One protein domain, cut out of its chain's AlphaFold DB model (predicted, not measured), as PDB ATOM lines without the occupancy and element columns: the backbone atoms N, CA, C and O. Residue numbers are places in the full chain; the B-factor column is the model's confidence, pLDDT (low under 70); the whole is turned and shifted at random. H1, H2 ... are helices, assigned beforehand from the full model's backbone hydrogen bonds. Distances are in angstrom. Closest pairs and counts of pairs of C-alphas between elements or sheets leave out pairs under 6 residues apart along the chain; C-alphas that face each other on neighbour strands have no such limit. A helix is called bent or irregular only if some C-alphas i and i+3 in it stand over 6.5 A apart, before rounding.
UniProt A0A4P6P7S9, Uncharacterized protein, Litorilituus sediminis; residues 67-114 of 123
ATOM      1  N   TRP A  67     108.401 116.520 100.788       97.81
ATOM      2  CA  TRP A  67     108.068 116.624  99.369       97.81
ATOM      3  C   TRP A  67     108.703 115.496  98.548       97.81
ATOM      4  O   TRP A  67     108.002 114.803  97.818       97.81
ATOM      5  N   GLY A  68     110.007 115.244  98.713       98.19
ATOM      6  CA  GLY A  68     110.709 114.219  97.936       98.19
ATOM      7  C   GLY A  68     110.200 112.800  98.210       98.19
ATOM      8  O   GLY A  68     110.074 112.006  97.278       98.19
ATOM      9  N   ARG A  69     109.808 112.498  99.457       97.75
ATOM     10  CA  ARG A  69     109.133 111.236  99.814       97.75
ATOM     11  C   ARG A  69     107.764 111.091  99.151       97.75
ATOM     12  O   ARG A  69     107.409 109.987  98.741       97.75
ATOM     13  N   GLN A  70     107.007 112.180  99.025       97.69
ATOM     14  CA  GLN A  70     105.730 112.163  98.315       97.69
ATOM     15  C   GLN A  70     105.939 111.957  96.807       97.69
ATOM     16  O   GLN A  70     105.331 111.066  96.225       97.69
ATOM     17  N   VAL A  71     106.887 112.676  96.198       97.94
ATOM     18  CA  VAL A  71     107.220 112.527  94.772       97.94
ATOM     19  C   VAL A  71     107.645 111.100  94.438       97.94
ATOM     20  O   VAL A  71     107.097 110.500  93.514       97.94
ATOM     21  N   ILE A  72     108.581 110.511  95.192       97.38
ATOM     22  CA  ILE A  72     109.035 109.146  94.891       97.38
ATOM     23  C   ILE A  72     107.924 108.110  95.108       97.38
ATOM     24  O   ILE A  72     107.886 107.097  94.410       97.38
ATOM     25  N   LYS A  73     106.981 108.358  96.029       97.12
ATOM     26  CA  LYS A  73     105.791 107.515  96.202       97.12
ATOM     27  C   LYS A  73     104.919 107.538  94.946       97.12
ATOM     28  O   LYS A  73     104.545 106.469  94.467       97.12
ATOM     29  N   ASP A  74     104.656 108.718  94.395       97.69
ATOM     30  CA  ASP A  74     103.823 108.880  93.200       97.69
ATOM     31  C   ASP A  74     104.507 108.289  91.955       97.69
ATOM     32  O   ASP A  74     103.888 107.532  91.204       97.69
ATOM     33  N   VAL A  75     105.820 108.506  91.800       96.44
ATOM     34  CA  VAL A  75     106.641 107.864  90.758       96.44
ATOM     35  C   VAL A  75     106.584 106.339  90.873       96.44
ATOM     36  O   VAL A  75     106.360 105.651  89.879       96.44
ATOM     37  N   ASN A  76     106.730 105.787  92.081       95.56
ATOM     38  CA  ASN A  76     106.660 104.342  92.302       95.56
ATOM     39  C   ASN A  76     105.286 103.758  91.947       95.56
ATOM     40  O   ASN A  76     105.218 102.635  91.443       95.56
ATOM     41  N   ILE A  77     104.194 104.485  92.210       96.56
ATOM     42  CA  ILE A  77     102.839 104.072  91.815       96.56
ATOM     43  C   ILE A  77     102.734 104.025  90.288       96.56
ATOM     44  O   ILE A  77     102.357 102.986  89.746       96.56
ATOM     45  N   ALA A  78     103.136 105.097  89.600       95.62
ATOM     46  CA  ALA A  78     103.096 105.166  88.141       95.62
ATOM     47  C   ALA A  78     103.949 104.062  87.490       95.62
ATOM     48  O   ALA A  78     103.469 103.325  86.630       95.62
ATOM     49  N   LEU A  79     105.191 103.867  87.955       93.56
ATOM     50  CA  LEU A  79     106.086 102.827  87.440       93.56
ATOM     51  C   LEU A  79     105.517 101.417  87.641       93.56
ATOM     52  O   LEU A  79     105.607 100.588  86.739       93.56
ATOM     53  N   LYS A  80     104.884 101.129  88.786       92.62
ATOM     54  CA  LYS A  80     104.242  99.824  89.027       92.62
ATOM     55  C   LYS A  80     103.108  99.533  88.047       92.62
ATOM     56  O   LYS A  80     102.934  98.371  87.690       92.62
ATOM     57  N   GLN A  81     102.366 100.556  87.628       94.06
ATOM     58  CA  GLN A  81     101.269 100.412  86.669       94.06
ATOM     59  C   GLN A  81     101.786 100.116  85.258       94.06
ATOM     60  O   GLN A  81     101.207  99.290  84.558       94.06
ATOM     61  N   ILE A  82     102.886 100.756  84.851       94.44
ATOM     62  CA  ILE A  82     103.364 100.682  83.463       94.44
ATOM     63  C   ILE A  82     104.478  99.659  83.229       94.44
ATOM     64  O   ILE A  82     104.662  99.252  82.092       94.44
ATOM     65  N   LYS A  83     105.207  99.193  84.254       91.81
ATOM     66  CA  LYS A  83     106.403  98.341  84.063       91.81
ATOM     67  C   LYS A  83     106.155  97.050  83.269       91.81
ATOM     68  O   LYS A  83     107.070  96.544  82.627       91.81
ATOM     69  N   ASN A  84     104.941  96.502  83.309       92.56
ATOM     70  CA  ASN A  84     104.595  95.273  82.589       92.56
ATOM     71  C   ASN A  84     104.227  95.533  81.117       92.56
ATOM     72  O   ASN A  84     104.002  94.582  80.372       92.56
ATOM     73  N   SER A  85     104.109  96.796  80.698       93.88
ATOM     74  CA  SER A  85     103.721  97.139  79.335       93.88
ATOM     75  C   SER A  85     104.908  97.038  78.378       93.88
ATOM     76  O   SER A  85     106.051  97.361  78.714       93.88
ATOM     77  N   ASN A  86     104.623  96.645  77.135       92.81
ATOM     78  CA  ASN A  86     105.642  96.649  76.090       92.81
ATOM     79  C   ASN A  86     106.137  98.074  75.800       92.81
ATOM     80  O   ASN A  86     107.322  98.265  75.559       92.81
ATOM     81  N   SER A  87     105.266  99.087  75.875       93.62
ATOM     82  CA  SER A  87     105.666 100.483  75.655       93.62
ATOM     83  C   SER A  87     106.694 100.962  76.679       93.62
ATOM     84  O   SER A  87     107.629 101.668  76.308       93.62
ATOM     85  N   TYR A  88     106.577 100.538  77.940       93.94
ATOM     86  CA  TYR A  88     107.579 100.843  78.954       93.94
ATOM     87  C   TYR A  88     108.912 100.151  78.658       93.94
ATOM     88  O   TYR A  88     109.952 100.806  78.701       93.94
ATOM     89  N   PHE A  89     108.892  98.862  78.298       92.75
ATOM     90  CA  PHE A  89     110.112  98.157  77.898       92.75
ATOM     91  C   PHE A  89     110.793  98.838  76.701       92.75
ATOM     92  O   PHE A  89     112.002  99.062  76.722       92.75
ATOM     93  N   GLU A  90     110.032  99.207  75.671       93.31
ATOM     94  CA  GLU A  90     110.554  99.869  74.471       93.31
ATOM     95  C   GLU A  90     111.129 101.261  74.767       93.31
ATOM     96  O   GLU A  90     112.139 101.642  74.174       93.31
ATOM     97  N   ALA A  91     110.528 102.011  75.697       92.62
ATOM     98  CA  ALA A  91     111.061 103.293  76.150       92.62
ATOM     99  C   ALA A  91     112.369 103.100  76.935       92.62
ATOM    100  O   ALA A  91     113.370 103.755  76.634       92.62
ATOM    101  N   LEU A  92     112.384 102.155  77.883       90.38
ATOM    102  CA  LEU A  92     113.544 101.829  78.717       90.38
ATOM    103  C   LEU A  92     114.736 101.321  77.895       90.38
ATOM    104  O   LEU A  92     115.879 101.639  78.201       90.38
ATOM    105  N   SER A  93     114.473 100.542  76.849       90.19
ATOM    106  CA  SER A  93     115.505  99.931  76.002       90.19
ATOM    107  C   SER A  93     115.815 100.721  74.727       90.19
ATOM    108  O   SER A  93     116.592 100.252  73.899       90.19
ATOM    109  N   SER A  94     115.247 101.922  74.564       89.00
ATOM    110  CA  SER A  94     115.383 102.742  73.349       89.00
ATOM    111  C   SER A  94     116.834 103.026  72.957       89.00
ATOM    112  O   SER A  94     117.195 102.865  71.793       89.00
ATOM    113  N   TRP A  95     117.676 103.352  73.935       79.81
ATOM    114  CA  TRP A  95     119.094 103.660  73.739       79.81
ATOM    115  C   TRP A  95     119.953 102.445  73.378       79.81
ATOM    116  O   TRP A  95     121.079 102.609  72.925       79.81
ATOM    117  N   SER A  96     119.443 101.227  73.571       78.38
ATOM    118  CA  SER A  96     120.191  99.985  73.368       78.38
ATOM    119  C   SER A  96     119.541  99.053  72.346       78.38
ATOM    120  O   SER A  96     119.937  97.894  72.250       78.38
ATOM    121  N   LYS A  97     118.567  99.528  71.554       76.44
ATOM    122  CA  LYS A  97     117.805  98.702  70.593       76.44
ATOM    123  C   LYS A  97     118.676  97.930  69.604       76.44
ATOM    124  O   LYS A  97     118.335  96.806  69.249       76.44
ATOM    125  N   HIS A  98     119.790  98.523  69.188       70.50
ATOM    126  CA  HIS A  98     120.729  97.925  68.236       70.50
ATOM    127  C   HIS A  98     121.945  97.276  68.909       70.50
ATOM    128  O   HIS A  98     122.787  96.705  68.223       70.50
ATOM    129  N   SER A  99     122.029  97.333  70.240       71.56
ATOM    130  CA  SER A  99     123.121  96.702  70.977       71.56
ATOM    131  C   SER A  99     122.994  95.180  70.947       71.56
ATOM    132  O   SER A  99     121.887  94.628  70.967       71.56
ATOM    133  N   HIS A 100     124.136  94.494  70.978       69.06
ATOM    134  CA  HIS A 100     124.196  93.034  71.078       69.06
ATOM    135  C   HIS A 100     123.429  92.501  72.307       69.06
ATOM    136  O   HIS A 100     122.814  91.434  72.264       69.06
ATOM    137  N   ASP A 101     123.372  93.297  73.378       79.56
ATOM    138  CA  ASP A 101     122.755  92.921  74.648       79.56
ATOM    139  C   ASP A 101     121.229  93.091  74.678       79.56
ATOM    140  O   ASP A 101     120.594  92.652  75.638       79.56
ATOM    141  N   HIS A 102     120.594  93.675  73.653       85.19
ATOM    142  CA  HIS A 102     119.152  93.967  73.685       85.19
ATOM    143  C   HIS A 102     118.296  92.713  73.920       85.19
ATOM    144  O   HIS A 102     117.341  92.727  74.701       85.19
ATOM    145  N   GLN A 103     118.644  91.596  73.271       87.75
ATOM    146  CA  GLN A 103     117.918  90.335  73.443       87.75
ATOM    147  C   GLN A 103     118.151  89.721  74.826       87.75
ATOM    148  O   GLN A 103     117.212  89.199  75.432       87.75
ATOM    149  N   LEU A 104     119.382  89.804  75.341       88.12
ATOM    150  CA  LEU A 104     119.723  89.348  76.690       88.12
ATOM    151  C   LEU A 104     118.976  90.173  77.741       88.12
ATOM    152  O   LEU A 104     118.381  89.606  78.658       88.12
ATOM    153  N   PHE A 105     118.917  91.493  77.557       90.31
ATOM    154  CA  PHE A 105     118.179  92.397  78.427       90.31
ATOM    155  C   PHE A 105     116.678  92.120  78.385       90.31
ATOM    156  O   PHE A 105     116.049  92.035  79.436       90.31
ATOM    157  N   ARG A 106     116.095  91.901  77.196       91.50
ATOM    158  CA  ARG A 106     114.683  91.516  77.060       91.50
ATOM    159  C   ARG A 106     114.374  90.248  77.854       91.50
ATOM    160  O   ARG A 106     113.381  90.218  78.578       91.50
ATOM    161  N   ARG A 107     115.219  89.216  77.743       91.00
ATOM    162  CA  ARG A 107     115.051  87.967  78.501       91.00
ATOM    163  C   ARG A 107     115.080  88.243  80.000       91.00
ATOM    164  O   ARG A 107     114.076  87.975  80.648       91.00
ATOM    165  N   PHE A 108     116.148  88.867  80.500       90.75
ATOM    166  CA  PHE A 108     116.292  89.236  81.913       90.75
ATOM    167  C   PHE A 108     115.107  90.062  82.437       90.75
ATOM    168  O   PHE A 108     114.586  89.812  83.526       90.75
ATOM    169  N   TYR A 109     114.640  91.034  81.651       91.69
ATOM    170  CA  TYR A 109     113.537  91.908  82.030       91.69
ATOM    171  C   TYR A 109     112.257  91.108  82.301       91.69
ATOM    172  O   TYR A 109     111.656  91.226  83.369       91.69
ATOM    173  N   TYR A 110     111.855  90.240  81.371       90.94
ATOM    174  CA  TYR A 110     110.612  89.478  81.503       90.94
ATOM    175  C   TYR A 110     110.745  88.209  82.363       90.94
ATOM    176  O   TYR A 110     109.747  87.780  82.947       90.94
ATOM    177  N   SER A 111     111.931  87.598  82.466       87.75
ATOM    178  CA  SER A 111     112.148  86.405  83.296       87.75
ATOM    179  C   SER A 111     112.381  86.748  84.759       87.75
ATOM    180  O   SER A 111     111.753  86.136  85.618       87.75
ATOM    181  N   ASP A 112     113.222  87.743  85.037       84.88
ATOM    182  CA  ASP A 112     113.782  87.942  86.373       84.88
ATOM    183  C   ASP A 112     113.273  89.231  87.008       84.88
ATOM    184  O   ASP A 112     112.917  89.235  88.184       84.88
ATOM    185  N   PHE A 113     113.194  90.330  86.251       85.94
ATOM    186  CA  PHE A 113     112.762  91.614  86.807       85.94
ATOM    187  C   PHE A 113     111.248  91.659  87.040       85.94
ATOM    188  O   PHE A 113     110.798  91.949  88.147       85.94
ATOM    189  N   ILE A 114     110.440  91.327  86.032       87.50
ATOM    190  CA  ILE A 114     108.979  91.396  86.158       87.50
ATOM    191  C   ILE A 114     108.449  90.334  87.128       87.50
ATOM    192  O   ILE A 114     107.627  90.663  87.986       87.50
TER     193      ILE A 114
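What this domain is: This is residues 67 to 114 of the 123 residues of an uncharacterized protein of Litorilituus sediminis (UniProt A0A4P6P7S9). A long helical arm, residues 67 to 78 of H1, sticks out from a small body in which the short helix H2 and the helix H3 stand near each other, joined by a short link of 9 residues, 93 to 101, that turns the chain back. The arm makes much of the length, and the contacts between the helices are few. The printed part has 48 residues with three named helices, H1, H2 and H3 in that order, and no named strand: the class is all helix. The whole is loose, with a radius of gyration of the C-alphas of 13.0 A, and elongated, spanning 40 by 21 by 15 A.

Where its parts are: Find C-alpha 67 at (108.068, 116.624, 99.369); from there H1, residues 67 to 82, runs 23.0 A to C-alpha 82 at (103.364, 100.682, 83.463). Next look at H2, residues 86 to 92, 9.8 A long. H3, residues 102 to 113, runs 14.8 A and ends with C-alpha 113 at (112.762, 91.614, 86.807). H3 is neither bent nor irregular, but only just: C-alphas 110 and 113 are 6.1 A apart.

How they stand to each other: Start at the far end of H1, where it is close to H2 but not clearly touching; the closest C-alphas, those of Ile 82 and Tyr 88, are 6.2 A apart. Their lines stand at a steep tilt of 45 degrees, opposite ways. H2 and H3 are near each other, their closest C-alphas 8.1 A apart. H1 and H3 are apart. In H1, H2 and H3 every backbone O i to N i+4 pair is within hydrogen-bond range.

The domain as a whole: Look from Trp 67 to His 100 for the two C-alphas farthest apart, 40.2 A. Without residues 67 to 78, which stand free, the body spans 28 by 18 by 11 A. The link from H1 to H2 is tight, that from H2 to H3 short, and the printed part has no cut. The mean pLDDT of the printed part is 90.1, and His 100 is the one printed residue under 70.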